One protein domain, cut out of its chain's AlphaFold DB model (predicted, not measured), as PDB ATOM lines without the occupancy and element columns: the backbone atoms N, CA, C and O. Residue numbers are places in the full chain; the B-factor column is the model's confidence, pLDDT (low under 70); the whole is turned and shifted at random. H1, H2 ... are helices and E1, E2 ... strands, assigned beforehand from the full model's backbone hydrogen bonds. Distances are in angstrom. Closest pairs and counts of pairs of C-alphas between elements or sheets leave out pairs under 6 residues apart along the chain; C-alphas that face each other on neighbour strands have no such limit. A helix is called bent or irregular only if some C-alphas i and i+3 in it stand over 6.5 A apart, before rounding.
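What this domain is: This is residues 383 to 492 of the 603 residues of the protein "EpsG family protein" of Erysipelothrix sp. HDW6B (UniProt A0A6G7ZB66). Two small separate sheets stand one after the other along the longest axis, the hairpin of E1 and E2 and then the three-stranded sheet of E3, E4 and E5, with a kinked helix, H1, as an arm at the hairpin's end of the domain. Residues 383 to 395 of H1 stick out, and the short helix H2 lies off to one side of the second sheet, near the start of E3. The 110 printed residues hold two named helices and five named strands, in the order H1 E1 E2 E3 E4 E5 H2, of mixed class; both sheets are antiparallel, ordered E1 E2 and E3 E4 E5. The whole is only just compact, close to loose, with a radius of gyration of the C-alphas of 15.6 A and spans of 46 by 33 by 26 A.

How they stand to each other: Start at H1, residues 383 to 403, which has a kink of 46 degrees near residue 397 and is irregular, with C-alphas 397 and 400 lying 7.4 A apart. Its closest C-alpha to E1, residues 415 to 420, is that of Glu 399, 7.6 A from Ser 420. E1 forms a hairpin with E2, residues 425 to 430; look for N 418 and O 427 at 3.0 A. H1 and E2 are apart, but only just, at 8.3 A. Next comes E3, residues 451 to 458, which is apart from E2 and bends by 58 degrees at residue 455. It forms a hairpin with E4, residues 461 to 468, where N 456 and O 463 are 2.8 A apart. E4 and E5, residues 473 to 475, form another hairpin, with N 468 and O 473 at 2.9 A. E3, E4 and E5 make a meander, each strand the antiparallel neighbour of the one before. H2, residues 481 to 491, is not on this sheet, but only just, with 4 pairs of C-alphas within 10 A; its closest C-alpha to E3 is that of Val 484, 7.8 A from Asn 451. Every O i to N i+4 pair is within hydrogen-bond range in H2, and 15 of 17 are in H1.

Where its parts are: Find C-alpha 383 at (5.714, 20.362, -16.813); from there H1 runs 29.7 A to Thr 403. E1 measures 15.0 A and E2 16.7 A. Find C-alpha 451 at (-32.164, 18.182, -19.638), where E3 begins its 19.7 A; E4 measures 21.6 A and E5 6.5 A. H2 runs 15.7 A and ends at C-alpha 491, at (-24.810, 21.854, -7.347).

The domain as a whole: The C-alphas farthest apart are those of Tyr 383 and Gly 459, at 51.1 A. The printed part has no cut. The links from H1 to E1 and from E2 to E3 are long; in the second, residues 447 to 448 pair antiparallel with residues 451 to 452 of E3. The mean pLDDT of the printed part is 80.8, and it is under 70 at residues 455 to 462 and 477 to 492.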
ATOM      1  N   TYR A 383       5.791  21.777 -16.465       83.56
ATOM      2  CA  TYR A 383       5.714  20.362 -16.813       83.56
ATOM      3  C   TYR A 383       4.265  19.873 -16.924       83.56
ATOM      4  O   TYR A 383       3.906  19.287 -17.946       83.56
ATOM      5  N   ASP A 384       3.408  20.166 -15.937       80.00
ATOM      6  CA  ASP A 384       1.984  19.806 -16.009       80.00
ATOM      7  C   ASP A 384       1.313  20.432 -17.244       80.00
ATOM      8  O   ASP A 384       0.543  19.765 -17.938       80.00
ATOM      9  N   TYR A 385       1.653  21.679 -17.592       78.38
ATOM     10  CA  TYR A 385       1.133  22.308 -18.810       78.38
ATOM     11  C   TYR A 385       1.608  21.637 -20.096       78.38
ATOM     12  O   TYR A 385       0.783  21.421 -20.984       78.38
ATOM     13  N   GLU A 386       2.894  21.292 -20.214       80.44
ATOM     14  CA  GLU A 386       3.402  20.568 -21.387       80.44
ATOM     15  C   GLU A 386       2.658  19.230 -21.561       80.44
ATOM     16  O   GLU A 386       2.259  18.890 -22.674       80.44
ATOM     17  N   GLN A 387       2.373  18.519 -20.465       81.69
ATOM     18  CA  GLN A 387       1.611  17.264 -20.497       81.69
ATOM     19  C   GLN A 387       0.151  17.454 -20.946       81.69
ATOM     20  O   GLN A 387      -0.380  16.632 -21.696       81.69
ATOM     21  N   ARG A 388      -0.513  18.537 -20.519       81.31
ATOM     22  CA  ARG A 388      -1.881  18.876 -20.963       81.31
ATOM     23  C   ARG A 388      -1.948  19.181 -22.464       81.31
ATOM     24  O   ARG A 388      -2.915  18.798 -23.118       81.31
ATOM     25  N   ASP A 389      -0.933  19.848 -23.012       80.25
ATOM     26  CA  ASP A 389      -0.874  20.212 -24.439       80.25
ATOM     27  C   ASP A 389      -0.726  18.966 -25.331       80.25
ATOM     28  O   ASP A 389      -1.411  18.828 -26.344       80.25
ATOM     29  N   VAL A 390       0.102  18.000 -24.909       84.19
ATOM     30  CA  VAL A 390       0.241  16.706 -25.604       84.19
ATOM     31  C   VAL A 390      -1.097  15.965 -25.651       84.19
ATOM     32  O   VAL A 390      -1.537  15.564 -26.729       84.19
ATOM     33  N   ARG A 391      -1.792  15.858 -24.509       86.44
ATOM     34  CA  ARG A 391      -3.114  15.210 -24.448       86.44
ATOM     35  C   ARG A 391      -4.138  15.890 -25.351       86.44
ATOM     36  O   ARG A 391      -4.938  15.206 -25.982       86.44
ATOM     37  N   TYR A 392      -4.107  17.218 -25.444       86.12
ATOM     38  CA  TYR A 392      -4.988  17.965 -26.337       86.12
ATOM     39  C   TYR A 392      -4.749  17.640 -27.815       86.12
ATOM     40  O   TYR A 392      -5.708  17.410 -28.551       86.12
ATOM     41  N   LEU A 393      -3.489  17.580 -28.254       85.94
ATOM     42  CA  LEU A 393      -3.152  17.226 -29.636       85.94
ATOM     43  C   LEU A 393      -3.604  15.803 -29.989       85.94
ATOM     44  O   LEU A 393      -4.188  15.595 -31.056       85.94
ATOM     45  N   ASP A 394      -3.401  14.851 -29.077       87.12
ATOM     46  CA  ASP A 394      -3.874  13.473 -29.235       87.12
ATOM     47  C   ASP A 394      -5.403  13.402 -29.324       87.12
ATOM     48  O   ASP A 394      -5.957  12.639 -30.121       87.12
ATOM     49  N   PHE A 395      -6.093  14.209 -28.514       86.06
ATOM     50  CA  PHE A 395      -7.548  14.262 -28.492       86.06
ATOM     51  C   PHE A 395      -8.109  14.853 -29.787       86.06
ATOM     52  O   PHE A 395      -8.961  14.248 -30.438       86.06
ATOM     53  N   LYS A 396      -7.557  15.987 -30.225       86.31
ATOM     54  CA  LYS A 396      -7.914  16.659 -31.477       86.31
ATOM     55  C   LYS A 396      -7.784  15.742 -32.697       86.31
ATOM     56  O   LYS A 396      -8.603  15.811 -33.609       86.31
ATOM     57  N   ALA A 397      -6.783  14.862 -32.719       85.75
ATOM     58  CA  ALA A 397      -6.612  13.894 -33.801       85.75
ATOM     59  C   ALA A 397      -7.734  12.835 -33.852       85.75
ATOM     60  O   ALA A 397      -8.074  12.354 -34.932       85.75
ATOM     61  N   LYS A 398      -8.316  12.473 -32.700       85.06
ATOM     62  CA  LYS A 398      -9.394  11.471 -32.576       85.06
ATOM     63  C   LYS A 398     -10.794  12.076 -32.662       85.06
ATOM     64  O   LYS A 398     -11.750  11.354 -32.952       85.06
ATOM     65  N   GLU A 399     -10.906  13.380 -32.423       85.12
ATOM     66  CA  GLU A 399     -12.159  14.123 -32.329       85.12
ATOM     67  C   GLU A 399     -13.159  13.794 -33.457       85.12
ATOM     68  O   GLU A 399     -14.273  13.390 -33.123       85.12
ATOM     69  N   PRO A 400     -12.797  13.824 -34.762       79.44
ATOM     70  CA  PRO A 400     -13.768  13.620 -35.844       79.44
ATOM     71  C   PRO A 400     -14.465  12.252 -35.810       79.44
ATOM     72  O   PRO A 400     -15.630  12.120 -36.187       79.44
ATOM     73  N   THR A 401     -13.755  11.212 -35.364       79.12
ATOM     74  CA  THR A 401     -14.297   9.850 -35.258       79.12
ATOM     75  C   THR A 401     -15.266   9.720 -34.086       79.12
ATOM     76  O   THR A 401     -16.263   9.004 -34.188       79.12
ATOM     77  N   VAL A 402     -14.986  10.419 -32.985       76.88
ATOM     78  CA  VAL A 402     -15.845  10.447 -31.794       76.88
ATOM     79  C   VAL A 402     -17.112  11.257 -32.073       76.88
ATOM     80  O   VAL A 402     -18.211  10.812 -31.763       76.88
ATOM     81  N   THR A 403     -16.985  12.412 -32.730       77.44
ATOM     82  CA  THR A 403     -18.115  13.310 -33.014       77.44
ATOM     83  C   THR A 403     -19.036  12.819 -34.128       77.44
ATOM     84  O   THR A 403     -20.191  13.245 -34.190       77.44
ATOM     85  N   GLY A 404     -18.537  11.956 -35.018       75.94
ATOM     86  CA  GLY A 404     -19.307  11.399 -36.132       75.94
ATOM     87  C   GLY A 404     -20.254  10.257 -35.749       75.94
ATOM     88  O   GLY A 404     -21.162   9.949 -36.515       75.94
ATOM     89  N   ASN A 405     -20.072   9.632 -34.581       83.06
ATOM     90  CA  ASN A 405     -20.880   8.497 -34.135       83.06
ATOM     91  C   ASN A 405     -21.804   8.902 -32.984       83.06
ATOM     92  O   ASN A 405     -21.347   9.088 -31.859       83.06
ATOM     93  N   ILE A 406     -23.107   8.979 -33.258       89.06
ATOM     94  CA  ILE A 406     -24.115   9.309 -32.244       89.06
ATOM     95  C   ILE A 406     -24.653   8.034 -31.600       89.06
ATOM     96  O   ILE A 406     -24.971   7.054 -32.282       89.06
ATOM     97  N   LYS A 407     -24.734   8.036 -30.270       90.62
ATOM     98  CA  LYS A 407     -25.293   6.954 -29.456       90.62
ATOM     99  C   LYS A 407     -26.523   7.456 -28.700       90.62
ATOM    100  O   LYS A 407     -26.468   8.551 -28.162       90.62
ATOM    101  N   PRO A 408     -27.609   6.675 -28.604       89.25
ATOM    102  CA  PRO A 408     -28.796   7.113 -27.878       89.25
ATOM    103  C   PRO A 408     -28.478   7.346 -26.395       89.25
ATOM    104  O   PRO A 408     -27.825   6.508 -25.757       89.25
ATOM    105  N   ALA A 409     -28.954   8.471 -25.863       89.12
ATOM    106  CA  ALA A 409     -28.884   8.791 -24.443       89.12
ATOM    107  C   ALA A 409     -29.763   7.841 -23.617       89.12
ATOM    108  O   ALA A 409     -30.778   7.328 -24.091       89.12
ATOM    109  N   ARG A 410     -29.383   7.614 -22.358       88.94
ATOM    110  CA  ARG A 410     -30.147   6.803 -21.401       88.94
ATOM    111  C   ARG A 410     -30.417   7.622 -20.145       88.94
ATOM    112  O   ARG A 410     -29.615   8.487 -19.811       88.94
ATOM    113  N   GLU A 411     -31.506   7.341 -19.435       83.19
ATOM    114  CA  GLU A 411     -31.890   8.099 -18.227       83.19
ATOM    115  C   GLU A 411     -30.829   8.050 -17.120       83.19
ATOM    116  O   GLU A 411     -30.674   9.004 -16.368       83.19
ATOM    117  N   GLN A 412     -30.073   6.953 -17.042       83.88
ATOM    118  CA  GLN A 412     -28.982   6.765 -16.087       83.88
ATOM    119  C   GLN A 412     -27.645   7.388 -16.518       83.88
ATOM    120  O   GLN A 412     -26.675   7.312 -15.764       83.88
ATOM    121  N   ASP A 413     -27.548   7.904 -17.744       88.00
ATOM    122  CA  ASP A 413     -26.323   8.545 -18.205       88.00
ATOM    123  C   ASP A 413     -26.236   9.966 -17.638       88.00
ATOM    124  O   ASP A 413     -27.228  10.680 -17.499       88.00
ATOM    125  N   THR A 414     -25.015  10.395 -17.347       89.19
ATOM    126  CA  THR A 414     -24.693  11.787 -17.035       89.19
ATOM    127  C   THR A 414     -24.025  12.438 -18.236       89.19
ATOM    128  O   THR A 414     -23.342  11.766 -19.019       89.19
ATOM    129  N   PHE A 415     -24.231  13.749 -18.395       90.31
ATOM    130  CA  PHE A 415     -23.819  14.466 -19.600       90.31
ATOM    131  C   PHE A 415     -23.003  15.718 -19.306       90.31
ATOM    132  O   PHE A 415     -23.152  16.360 -18.262       90.31
ATOM    133  N   VAL A 416     -22.170  16.088 -20.276       90.75
ATOM    134  CA  VAL A 416     -21.324  17.279 -20.241       90.75
ATOM    135  C   VAL A 416     -21.341  18.009 -21.581       90.75
ATOM    136  O   VAL A 416     -21.325  17.391 -22.646       90.75
ATOM    137  N   SER A 417     -21.387  19.344 -21.521       90.75
ATOM    138  CA  SER A 417     -21.266  20.215 -22.692       90.75
ATOM    139  C   SER A 417     -19.798  20.546 -22.947       90.75
ATOM    140  O   SER A 417     -19.100  21.049 -22.053       90.75
ATOM    141  N   VAL A 418     -19.345  20.273 -24.170       91.06
ATOM    142  CA  VAL A 418     -17.948  20.434 -24.586       91.06
ATOM    143  C   VAL A 418     -17.838  21.111 -25.945       91.06
ATOM    144  O   VAL A 418     -18.707  20.948 -26.795       91.06
ATOM    145  N   TRP A 419     -16.783  21.885 -26.160       91.19
ATOM    146  CA  TRP A 419     -16.461  22.511 -27.430       91.19
ATOM    147  C   TRP A 419     -15.807  21.503 -28.375       91.19
ATOM    148  O   TRP A 419     -14.796  20.881 -28.038       91.19
ATOM    149  N   SER A 420     -16.361  21.394 -29.579       89.44
ATOM    150  CA  SER A 420     -15.782  20.647 -30.688       89.44
ATOM    151  C   SER A 420     -15.042  21.595 -31.630       89.44
ATOM    152  O   SER A 420     -15.648  22.487 -32.229       89.44
ATOM    153  N   GLU A 421     -13.731  21.396 -31.807       85.94
ATOM    154  CA  GLU A 421     -12.982  22.112 -32.842       85.94
ATOM    155  C   GLU A 421     -13.338  21.609 -34.245       85.94
ATOM    156  O   GLU A 421     -13.313  22.393 -35.191       85.94
ATOM    157  N   SER A 422     -13.688  20.336 -34.415       86.38
ATOM    158  CA  SER A 422     -14.046  19.803 -35.734       86.38
ATOM    159  C   SER A 422     -15.377  20.364 -36.254       86.38
ATOM    160  O   SER A 422     -15.491  20.667 -37.441       86.38
ATOM    161  N   LEU A 423     -16.356  20.567 -35.364       87.06
ATOM    162  CA  LEU A 423     -17.682  21.092 -35.703       87.06
ATOM    163  C   LEU A 423     -17.842  22.599 -35.435       87.06
ATOM    164  O   LEU A 423     -18.861  23.168 -35.818       87.06
ATOM    165  N   GLN A 424     -16.861  23.249 -34.796       88.75
ATOM    166  CA  GLN A 424     -16.899  24.669 -34.398       88.75
ATOM    167  C   GLN A 424     -18.147  25.036 -33.571       88.75
ATOM    168  O   GLN A 424     -18.765  26.082 -33.768       88.75
ATOM    169  N   THR A 425     -18.546  24.156 -32.654       89.31
ATOM    170  CA  THR A 425     -19.765  24.313 -31.850       89.31
ATOM    171  C   THR A 425     -19.681  23.486 -30.565       89.31
ATOM    172  O   THR A 425     -18.842  22.588 -30.451       89.31
ATOM    173  N   TYR A 426     -20.539  23.772 -29.587       90.06
ATOM    174  CA  TYR A 426     -20.692  22.937 -28.401       90.06
ATOM    175  C   TYR A 426     -21.539  21.704 -28.713       90.06
ATOM    176  O   TYR A 426     -22.618  21.809 -29.297       90.06
ATOM    177  N   ILE A 427     -21.048  20.549 -28.277       91.62
ATOM    178  CA  ILE A 427     -21.699  19.243 -28.362       91.62
ATOM    179  C   ILE A 427     -21.924  18.669 -26.960       91.62
ATOM    180  O   ILE A 427     -21.431  19.201 -25.961       91.62
ATOM    181  N   TYR A 428     -22.663  17.563 -26.901       92.06
ATOM    182  CA  TYR A 428     -23.051  16.903 -25.660       92.06
ATOM    183  C   TYR A 428     -22.547  15.467 -25.647       92.06
ATOM    184  O   TYR A 428     -22.846  14.686 -26.559       92.06
ATOM    185  N   LEU A 429     -21.785  15.138 -24.609       91.69
ATOM    186  CA  LEU A 429     -21.206  13.816 -24.408       91.69
ATOM    187  C   LEU A 429     -21.770  13.173 -23.154       91.69
ATOM    188  O   LEU A 429     -22.067  13.875 -22.189       91.69
ATOM    189  N   ASN A 430     -21.863  11.847 -23.155       91.38
ATOM    190  CA  ASN A 430     -22.118  11.077 -21.940       91.38
ATOM    191  C   ASN A 430     -20.819  10.768 -21.167       91.38
ATOM    192  O   ASN A 430     -19.712  11.024 -21.643       91.38
ATOM    193  N   GLN A 431     -20.947  10.131 -20.000       88.81
ATOM    194  CA  GLN A 431     -19.819   9.664 -19.174       88.81
ATOM    195  C   GLN A 431     -18.846   8.685 -19.853       88.81
ATOM    196  O   GLN A 431     -17.773   8.429 -19.324       88.81
ATOM    197  N   ARG A 432     -19.200   8.131 -21.019       87.75
ATOM    198  CA  ARG A 432     -18.338   7.250 -21.825       87.75
ATOM    199  C   ARG A 432     -17.602   8.008 -22.939       87.75
ATOM    200  O   ARG A 432     -16.876   7.390 -23.710       87.75
ATOM    201  N   GLY A 433     -17.803   9.324 -23.050       87.38
ATOM    202  CA  GLY A 433     -17.242  10.159 -24.116       87.38
ATOM    203  C   GLY A 433     -17.923   9.994 -25.471       87.38
ATOM    204  O   GLY A 433     -17.369  10.393 -26.489       87.38
ATOM    205  N   GLU A 434     -19.121   9.414 -25.504       90.06
ATOM    206  CA  GLU A 434     -19.890   9.236 -26.734       90.06
ATOM    207  C   GLU A 434     -20.791  10.453 -26.958       90.06
ATOM    208  O   GLU A 434     -21.443  10.926 -26.022       90.06
ATOM    209  N   ARG A 435     -20.869  10.944 -28.201       91.62
ATOM    210  CA  ARG A 435     -21.830  11.987 -28.575       91.62
ATOM    211  C   ARG A 435     -23.240  11.413 -28.541       91.62
ATOM    212  O   ARG A 435     -23.483  10.357 -29.125       91.62
ATOM    213  N   VAL A 436     -24.165  12.119 -27.890       92.00
ATOM    214  CA  VAL A 436     -25.513  11.578 -27.635       92.00
ATOM    215  C   VAL A 436     -26.653  12.217 -28.414       92.00
ATOM    216  O   VAL A 436     -27.765  11.705 -28.402       92.00
ATOM    217  N   THR A 437     -26.396  13.325 -29.102       90.06
ATOM    218  CA  THR A 437     -27.417  14.033 -29.880       90.06
ATOM    219  C   THR A 437     -26.789  14.799 -31.039       90.06
ATOM    220  O   THR A 437     -25.612  15.186 -30.997       90.06
ATOM    221  N   ASP A 438     -27.596  15.036 -32.071       87.94
ATOM    222  CA  ASP A 438     -27.271  15.946 -33.163       87.94
ATOM    223  C   ASP A 438     -27.365  17.422 -32.764       87.94
ATOM    224  O   ASP A 438     -26.782  18.263 -33.447       87.94
ATOM    225  N   LEU A 439     -28.031  17.740 -31.646       87.50
ATOM    226  CA  LEU A 439     -28.144  19.105 -31.142       87.50
ATOM    227  C   LEU A 439     -26.757  19.704 -30.872       87.50
ATOM    228  O   LEU A 439     -25.913  19.100 -30.206       87.50
ATOM    229  N   THR A 440     -26.554  20.930 -31.346       87.62
ATOM    230  CA  THR A 440     -25.348  21.721 -31.104       87.62
ATOM    231  C   THR A 440     -25.706  23.116 -30.601       87.62
ATOM    232  O   THR A 440     -26.858  23.544 -30.691       87.62
ATOM    233  N   SER A 441     -24.740  23.825 -30.016       84.50
ATOM    234  CA  SER A 441     -24.958  25.175 -29.489       84.50
ATOM    235  C   SER A 441     -23.744  26.076 -29.688       84.50
ATOM    236  O   SER A 441     -22.602  25.651 -29.558       84.50
ATOM    237  N   ASN A 442     -23.974  27.360 -29.952       82.69
ATOM    238  CA  ASN A 442     -22.888  28.342 -30.069       82.69
ATOM    239  C   ASN A 442     -22.333  28.771 -28.702       82.69
ATOM    240  O   ASN A 442     -21.264  29.372 -28.621       82.69
ATOM    241  N   THR A 443     -23.046  28.458 -27.622       81.00
ATOM    242  CA  THR A 443     -22.662  28.783 -26.248       81.00
ATOM    243  C   THR A 443     -22.698  27.534 -25.382       81.00
ATOM    244  O   THR A 443     -23.537  26.652 -25.581       81.00
ATOM    245  N   ARG A 444     -21.826  27.467 -24.370       84.31
ATOM    246  CA  ARG A 444     -21.875  26.368 -23.401       84.31
ATOM    247  C   ARG A 444     -23.243  26.373 -22.722       84.31
ATOM    248  O   ARG A 444     -23.633  27.371 -22.123       84.31
ATOM    249  N   SER A 445     -23.954  25.259 -22.843       84.25
ATOM    250  CA  SER A 445     -25.335  25.130 -22.383       84.25
ATOM    251  C   SER A 445     -25.353  24.432 -21.016       84.25
ATOM    252  O   SER A 445     -24.695  23.397 -20.875       84.25
ATOM    253  N   PRO A 446     -26.028  24.988 -19.991       82.56
ATOM    254  CA  PRO A 446     -26.215  24.304 -18.715       82.56
ATOM    255  C   PRO A 446     -26.965  22.981 -18.902       82.56
ATOM    256  O   PRO A 446     -27.895  22.898 -19.705       82.56
ATOM    257  N   ILE A 447     -26.567  21.959 -18.148       84.44
ATOM    258  CA  ILE A 447     -27.168  20.625 -18.186       84.44
ATOM    259  C   ILE A 447     -27.596  20.260 -16.767       84.44
ATOM    260  O   ILE A 447     -26.789  20.393 -15.851       84.44
ATOM    261  N   TYR A 448     -28.830  19.788 -16.611       80.75
ATOM    262  CA  TYR A 448     -29.402  19.308 -15.351       80.75
ATOM    263  C   TYR A 448     -30.018  17.927 -15.595       80.75
ATOM    264  O   TYR A 448     -31.012  17.807 -16.318       80.75
ATOM    265  N   GLY A 449     -29.386  16.873 -15.082       80.00
ATOM    266  CA  GLY A 449     -29.730  15.494 -15.431       80.00
ATOM    267  C   GLY A 449     -29.615  15.259 -16.942       80.00
ATOM    268  O   GLY A 449     -28.581  15.542 -17.545       80.00
ATOM    269  N   TYR A 450     -30.695  14.791 -17.569       85.00
ATOM    270  CA  TYR A 450     -30.818  14.615 -19.024       85.00
ATOM    271  C   TYR A 450     -31.403  15.838 -19.757       85.00
ATOM    272  O   TYR A 450     -31.721  15.755 -20.945       85.00
ATOM    273  N   ASN A 451     -31.574  16.972 -19.074       86.19
ATOM    274  CA  ASN A 451     -32.164  18.182 -19.638       86.19
ATOM    275  C   ASN A 451     -31.087  19.233 -19.949       86.19
ATOM    276  O   ASN A 451     -30.323  19.636 -19.072       86.19
ATOM    277  N   ILE A 452     -31.057  19.722 -21.187       86.31
ATOM    278  CA  ILE A 452     -30.177  20.803 -21.637       86.31
ATOM    279  C   ILE A 452     -30.979  22.099 -21.692       86.31
ATOM    280  O   ILE A 452     -31.964  22.178 -22.427       86.31
ATOM    281  N   MET A 453     -30.528  23.135 -20.986       82.50
ATOM    282  CA  MET A 453     -31.023  24.494 -21.204       82.50
ATOM    283  C   MET A 453     -30.261  25.118 -22.364       82.50
ATOM    284  O   MET A 453     -29.061  25.367 -22.250       82.50
ATOM    285  N   TYR A 454     -30.947  25.383 -23.473       75.44
ATOM    286  CA  TYR A 454     -30.341  26.033 -24.627       75.44
ATOM    287  C   TYR A 454     -31.171  27.247 -25.067       75.44
ATOM    288  O   TYR A 454     -32.409  27.208 -25.036       75.44
ATOM    289  N   PRO A 455     -30.508  28.347 -25.465       68.56
ATOM    290  CA  PRO A 455     -31.198  29.535 -25.938       68.56
ATOM    291  C   PRO A 455     -31.858  29.246 -27.289       68.56
ATOM    292  O   PRO A 455     -31.205  28.811 -28.239       68.56
ATOM    293  N   ASN A 456     -33.158  29.506 -27.377       68.50
ATOM    294  CA  ASN A 456     -33.959  29.394 -28.589       68.50
ATOM    295  C   ASN A 456     -34.498  30.777 -28.984       68.50
ATOM    296  O   ASN A 456     -34.558  31.686 -28.159       68.50
ATOM    297  N   PHE A 457     -34.902  30.961 -30.239       65.69
ATOM    298  CA  PHE A 457     -35.466  32.224 -30.714       65.69
ATOM    299  C   PHE A 457     -36.900  32.020 -31.180       65.69
ATOM    300  O   PHE A 457     -37.151  31.379 -32.198       65.69
ATOM    301  N   TYR A 458     -37.849  32.622 -30.467       62.16
ATOM    302  CA  TYR A 458     -39.246  32.667 -30.891       62.16
ATOM    303  C   TYR A 458     -39.609  34.103 -31.265       62.16
ATOM    304  O   TYR A 458     -39.544  35.012 -30.438       62.16
ATOM    305  N   GLY A 459     -39.935  34.337 -32.539       63.97
ATOM    306  CA  GLY A 459     -40.273  35.679 -33.034       63.97
ATOM    307  C   GLY A 459     -39.143  36.713 -32.908       63.97
ATOM    308  O   GLY A 459     -39.424  37.903 -32.819       63.97
ATOM    309  N   GLY A 460     -37.879  36.273 -32.868       67.31
ATOM    310  CA  GLY A 460     -36.703  37.141 -32.721       67.31
ATOM    311  C   GLY A 460     -36.295  37.455 -31.276       67.31
ATOM    312  O   GLY A 460     -35.268  38.099 -31.077       67.31
ATOM    313  N   TYR A 461     -37.040  36.973 -30.275       63.28
ATOM    314  CA  TYR A 461     -36.678  37.113 -28.863       63.28
ATOM    315  C   TYR A 461     -35.996  35.842 -28.345       63.28
ATOM    316  O   TYR A 461     -36.476  34.745 -28.651       63.28
ATOM    317  N   PRO A 462     -34.909  35.966 -27.562       64.88
ATOM    318  CA  PRO A 462     -34.303  34.824 -26.896       64.88
ATOM    319  C   PRO A 462     -35.271  34.290 -25.831       64.88
ATOM    320  O   PRO A 462     -35.694  35.023 -24.938       64.88
ATOM    321  N   ILE A 463     -35.636  33.018 -25.948       71.81
ATOM    322  CA  ILE A 463     -36.401  32.260 -24.959       71.81
ATOM    323  C   ILE A 463     -35.582  31.022 -24.618       71.81
ATOM    324  O   ILE A 463     -35.162  30.290 -25.515       71.81
ATOM    325  N   ASP A 464     -35.376  30.754 -23.333       73.44
ATOM    326  CA  ASP A 464     -34.754  29.504 -22.907       73.44
ATOM    327  C   ASP A 464     -35.702  28.342 -23.219       73.44
ATOM    328  O   ASP A 464     -36.879  28.364 -22.862       73.44
ATOM    329  N   SER A 465     -35.206  27.334 -23.929       80.88
ATOM    330  CA  SER A 465     -35.908  26.071 -24.151       80.88
ATOM    331  C   SER A 465     -35.155  24.955 -23.449       80.88
ATOM    332  O   SER A 465     -33.942  25.044 -23.243       80.88
ATOM    333  N   VAL A 466     -35.873  23.895 -23.088       85.31
ATOM    334  CA  VAL A 466     -35.244  22.707 -22.524       85.31
ATOM    335  C   VAL A 466     -35.346  21.562 -23.512       85.31
ATOM    336  O   VAL A 466     -36.442  21.191 -23.930       85.31
ATOM    337  N   TYR A 467     -34.193  21.015 -23.881       86.94
ATOM    338  CA  TYR A 467     -34.093  19.809 -24.689       86.94
ATOM    339  C   TYR A 467     -33.843  18.609 -23.785       86.94
ATOM    340  O   TYR A 467     -32.863  18.586 -23.039       86.94
ATOM    341  N   ASN A 468     -34.711  17.610 -23.862       87.56
ATOM    342  CA  ASN A 468     -34.541  16.358 -23.145       87.56
ATOM    343  C   ASN A 468     -33.740  15.377 -24.015       87.56
ATOM    344  O   ASN A 468     -34.207  14.955 -25.069       87.56
ATOM    345  N   LEU A 469     -32.541  15.004 -23.563       86.69
ATOM    346  CA  LEU A 469     -31.603  14.157 -24.307       86.69
ATOM    347  C   LEU A 469     -32.116  12.737 -24.568       86.69
ATOM    348  O   LEU A 469     -31.703  12.126 -25.546       86.69
ATOM    349  N   VAL A 470     -32.982  12.205 -23.704       86.88
ATOM    350  CA  VAL A 470     -33.463  10.814 -23.778       86.88
ATOM    351  C   VAL A 470     -34.676  10.692 -24.696       86.88
ATOM    352  O   VAL A 470     -34.775   9.756 -25.484       86.88
ATOM    353  N   THR A 471     -35.611  11.636 -24.591       86.38
ATOM    354  CA  THR A 471     -36.849  11.655 -25.391       86.38
ATOM    355  C   THR A 471     -36.720  12.459 -26.682       86.38
ATOM    356  O   THR A 471     -37.646  12.451 -27.489       86.38
ATOM    357  N   GLU A 472     -35.613  13.188 -26.851       85.69
ATOM    358  CA  GLU A 472     -35.351  14.128 -27.949       85.69
ATOM    359  C   GLU A 472     -36.439  15.209 -28.107       85.69
ATOM    360  O   GLU A 472     -36.641  15.775 -29.184       85.69
ATOM    361  N   SER A 473     -37.155  15.513 -27.019       85.81
ATOM    362  CA  SER A 473     -38.264  16.465 -27.007       85.81
ATOM    363  C   SER A 473     -37.835  17.849 -26.518       85.81
ATOM    364  O   SER A 473     -36.950  17.994 -25.671       85.81
ATOM    365  N   ILE A 474     -38.484  18.886 -27.056       83.56
ATOM    366  CA  ILE A 474     -38.299  20.279 -26.638       83.56
ATOM    367  C   ILE A 474     -39.506  20.692 -25.805       83.56
ATOM    368  O   ILE A 474     -40.649  20.517 -26.230       83.56
ATOM    369  N   SER A 475     -39.255  21.268 -24.635       81.56
ATOM    370  CA  SER A 475     -40.295  21.730 -23.717       81.56
ATOM    371  C   SER A 475     -39.967  23.094 -23.108       81.56
ATOM    372  O   SER A 475     -38.846  23.603 -23.207       81.56
ATOM    373  N   ASP A 476     -40.987  23.720 -22.521       74.56
ATOM    374  CA  ASP A 476     -40.869  25.009 -21.843       74.56
ATOM    375  C   ASP A 476     -40.171  24.812 -20.482       74.56
ATOM    376  O   ASP A 476     -40.560  23.916 -19.726       74.56
ATOM    377  N   PRO A 477     -39.182  25.643 -20.102       69.00
ATOM    378  CA  PRO A 477     -38.517  25.529 -18.802       69.00
ATOM    379  C   PRO A 477     -39.491  25.513 -17.614       69.00
ATOM    380  O   PRO A 477     -39.234  24.863 -16.601       69.00
ATOM    381  N   ARG A 478     -40.647  26.179 -17.744       67.38
ATOM    382  CA  ARG A 478     -41.685  26.241 -16.705       67.38
ATOM    383  C   ARG A 478     -42.356  24.894 -16.439       67.38
ATOM    384  O   ARG A 478     -42.948  24.728 -15.377       67.38
ATOM    385  N   THR A 479     -42.275  23.934 -17.365       66.25
ATOM    386  CA  THR A 479     -42.928  22.621 -17.229       66.25
ATOM    387  C   THR A 479     -42.071  21.556 -16.537       66.25
ATOM    388  O   THR A 479     -42.605  20.520 -16.164       66.25
ATOM    389  N   ILE A 480     -40.775  21.809 -16.304       62.69
ATOM    390  CA  ILE A 480     -39.798  20.825 -15.769       62.69
ATOM    391  C   ILE A 480     -39.340  21.199 -14.341       62.69
ATOM    392  O   ILE A 480     -38.368  20.676 -13.803       62.69
ATOM    393  N   GLY A 481     -40.054  22.138 -13.710       61.78
ATOM    394  CA  GLY A 481     -39.638  22.851 -12.498       61.78
ATOM    395  C   GLY A 481     -39.060  22.014 -11.342       61.78
ATOM    396  O   GLY A 481     -38.068  22.461 -10.768       61.78
ATOM    397  N   PRO A 482     -39.596  20.838 -10.962       62.34
ATOM    398  CA  PRO A 482     -39.116  20.122  -9.773       62.34
ATOM    399  C   PRO A 482     -37.744  19.454  -9.945       62.34
ATOM    400  O   PRO A 482     -36.900  19.569  -9.059       62.34
ATOM    401  N   GLU A 483     -37.508  18.778 -11.073       61.03
ATOM    402  CA  GLU A 483     -36.287  17.986 -11.313       61.03
ATOM    403  C   GLU A 483     -35.068  18.892 -11.518       61.03
ATOM    404  O   GLU A 483     -34.041  18.722 -10.860       61.03
ATOM    405  N   VAL A 484     -35.220  19.937 -12.337       65.06
ATOM    406  CA  VAL A 484     -34.167  20.938 -12.579       65.06
ATOM    407  C   VAL A 484     -33.815  21.695 -11.292       65.06
ATOM    408  O   VAL A 484     -32.645  21.977 -11.039       65.06
ATOM    409  N   SER A 485     -34.805  21.985 -10.438       62.69
ATOM    410  CA  SER A 485     -34.571  22.677  -9.160       62.69
ATOM    411  C   SER A 485     -33.783  21.829  -8.156       62.69
ATOM    412  O   SER A 485     -32.993  22.376  -7.391       62.69
ATOM    413  N   LEU A 486     -33.979  20.506  -8.149       65.06
ATOM    414  CA  LEU A 486     -33.255  19.574  -7.276       65.06
ATOM    415  C   LEU A 486     -31.779  19.447  -7.670       65.06
ATOM    416  O   LEU A 486     -30.909  19.549  -6.805       65.06
ATOM    417  N   ASP A 487     -31.488  19.303  -8.962       64.75
ATOM    418  CA  ASP A 487     -30.106  19.268  -9.460       64.75
ATOM    419  C   ASP A 487     -29.402  20.621  -9.285       64.75
ATOM    420  O   ASP A 487     -28.237  20.690  -8.875       64.75
ATOM    421  N   PHE A 488     -30.127  21.724  -9.483       64.69
ATOM    422  CA  PHE A 488     -29.622  23.056  -9.166       64.69
ATOM    423  C   PHE A 488     -29.331  23.223  -7.664       64.69
ATOM    424  O   PHE A 488     -28.302  23.785  -7.292       64.69
ATOM    425  N   ALA A 489     -30.181  22.707  -6.773       63.62
ATOM    426  CA  ALA A 489     -29.933  22.755  -5.332       63.62
ATOM    427  C   ALA A 489     -28.692  21.936  -4.933       63.62
ATOM    428  O   ALA A 489     -27.868  22.418  -4.157       63.62
ATOM    429  N   ARG A 490     -28.512  20.741  -5.515       65.44
ATOM    430  CA  ARG A 490     -27.352  19.864  -5.263       65.44
ATOM    431  C   ARG A 490     -26.028  20.466  -5.724       65.44
ATOM    432  O   ARG A 490     -25.032  20.368  -5.010       65.44
ATOM    433  N   SER A 491     -26.017  21.158  -6.864       64.50
ATOM    434  CA  SER A 491     -24.810  21.854  -7.347       64.50
ATOM    435  C   SER A 491     -24.361  23.013  -6.432       64.50
ATOM    436  O   SER A 491     -23.188  23.403  -6.442       64.50
ATOM    437  N   ASN A 492     -25.256  23.509  -5.569       69.62
ATOM    438  CA  ASN A 492     -25.009  24.599  -4.623       69.62
ATOM    439  C   ASN A 492     -24.664  24.148  -3.188       69.62
ATOM    440  O   ASN A 492     -24.554  24.999  -2.308       69.62
TER     441      ASN A 492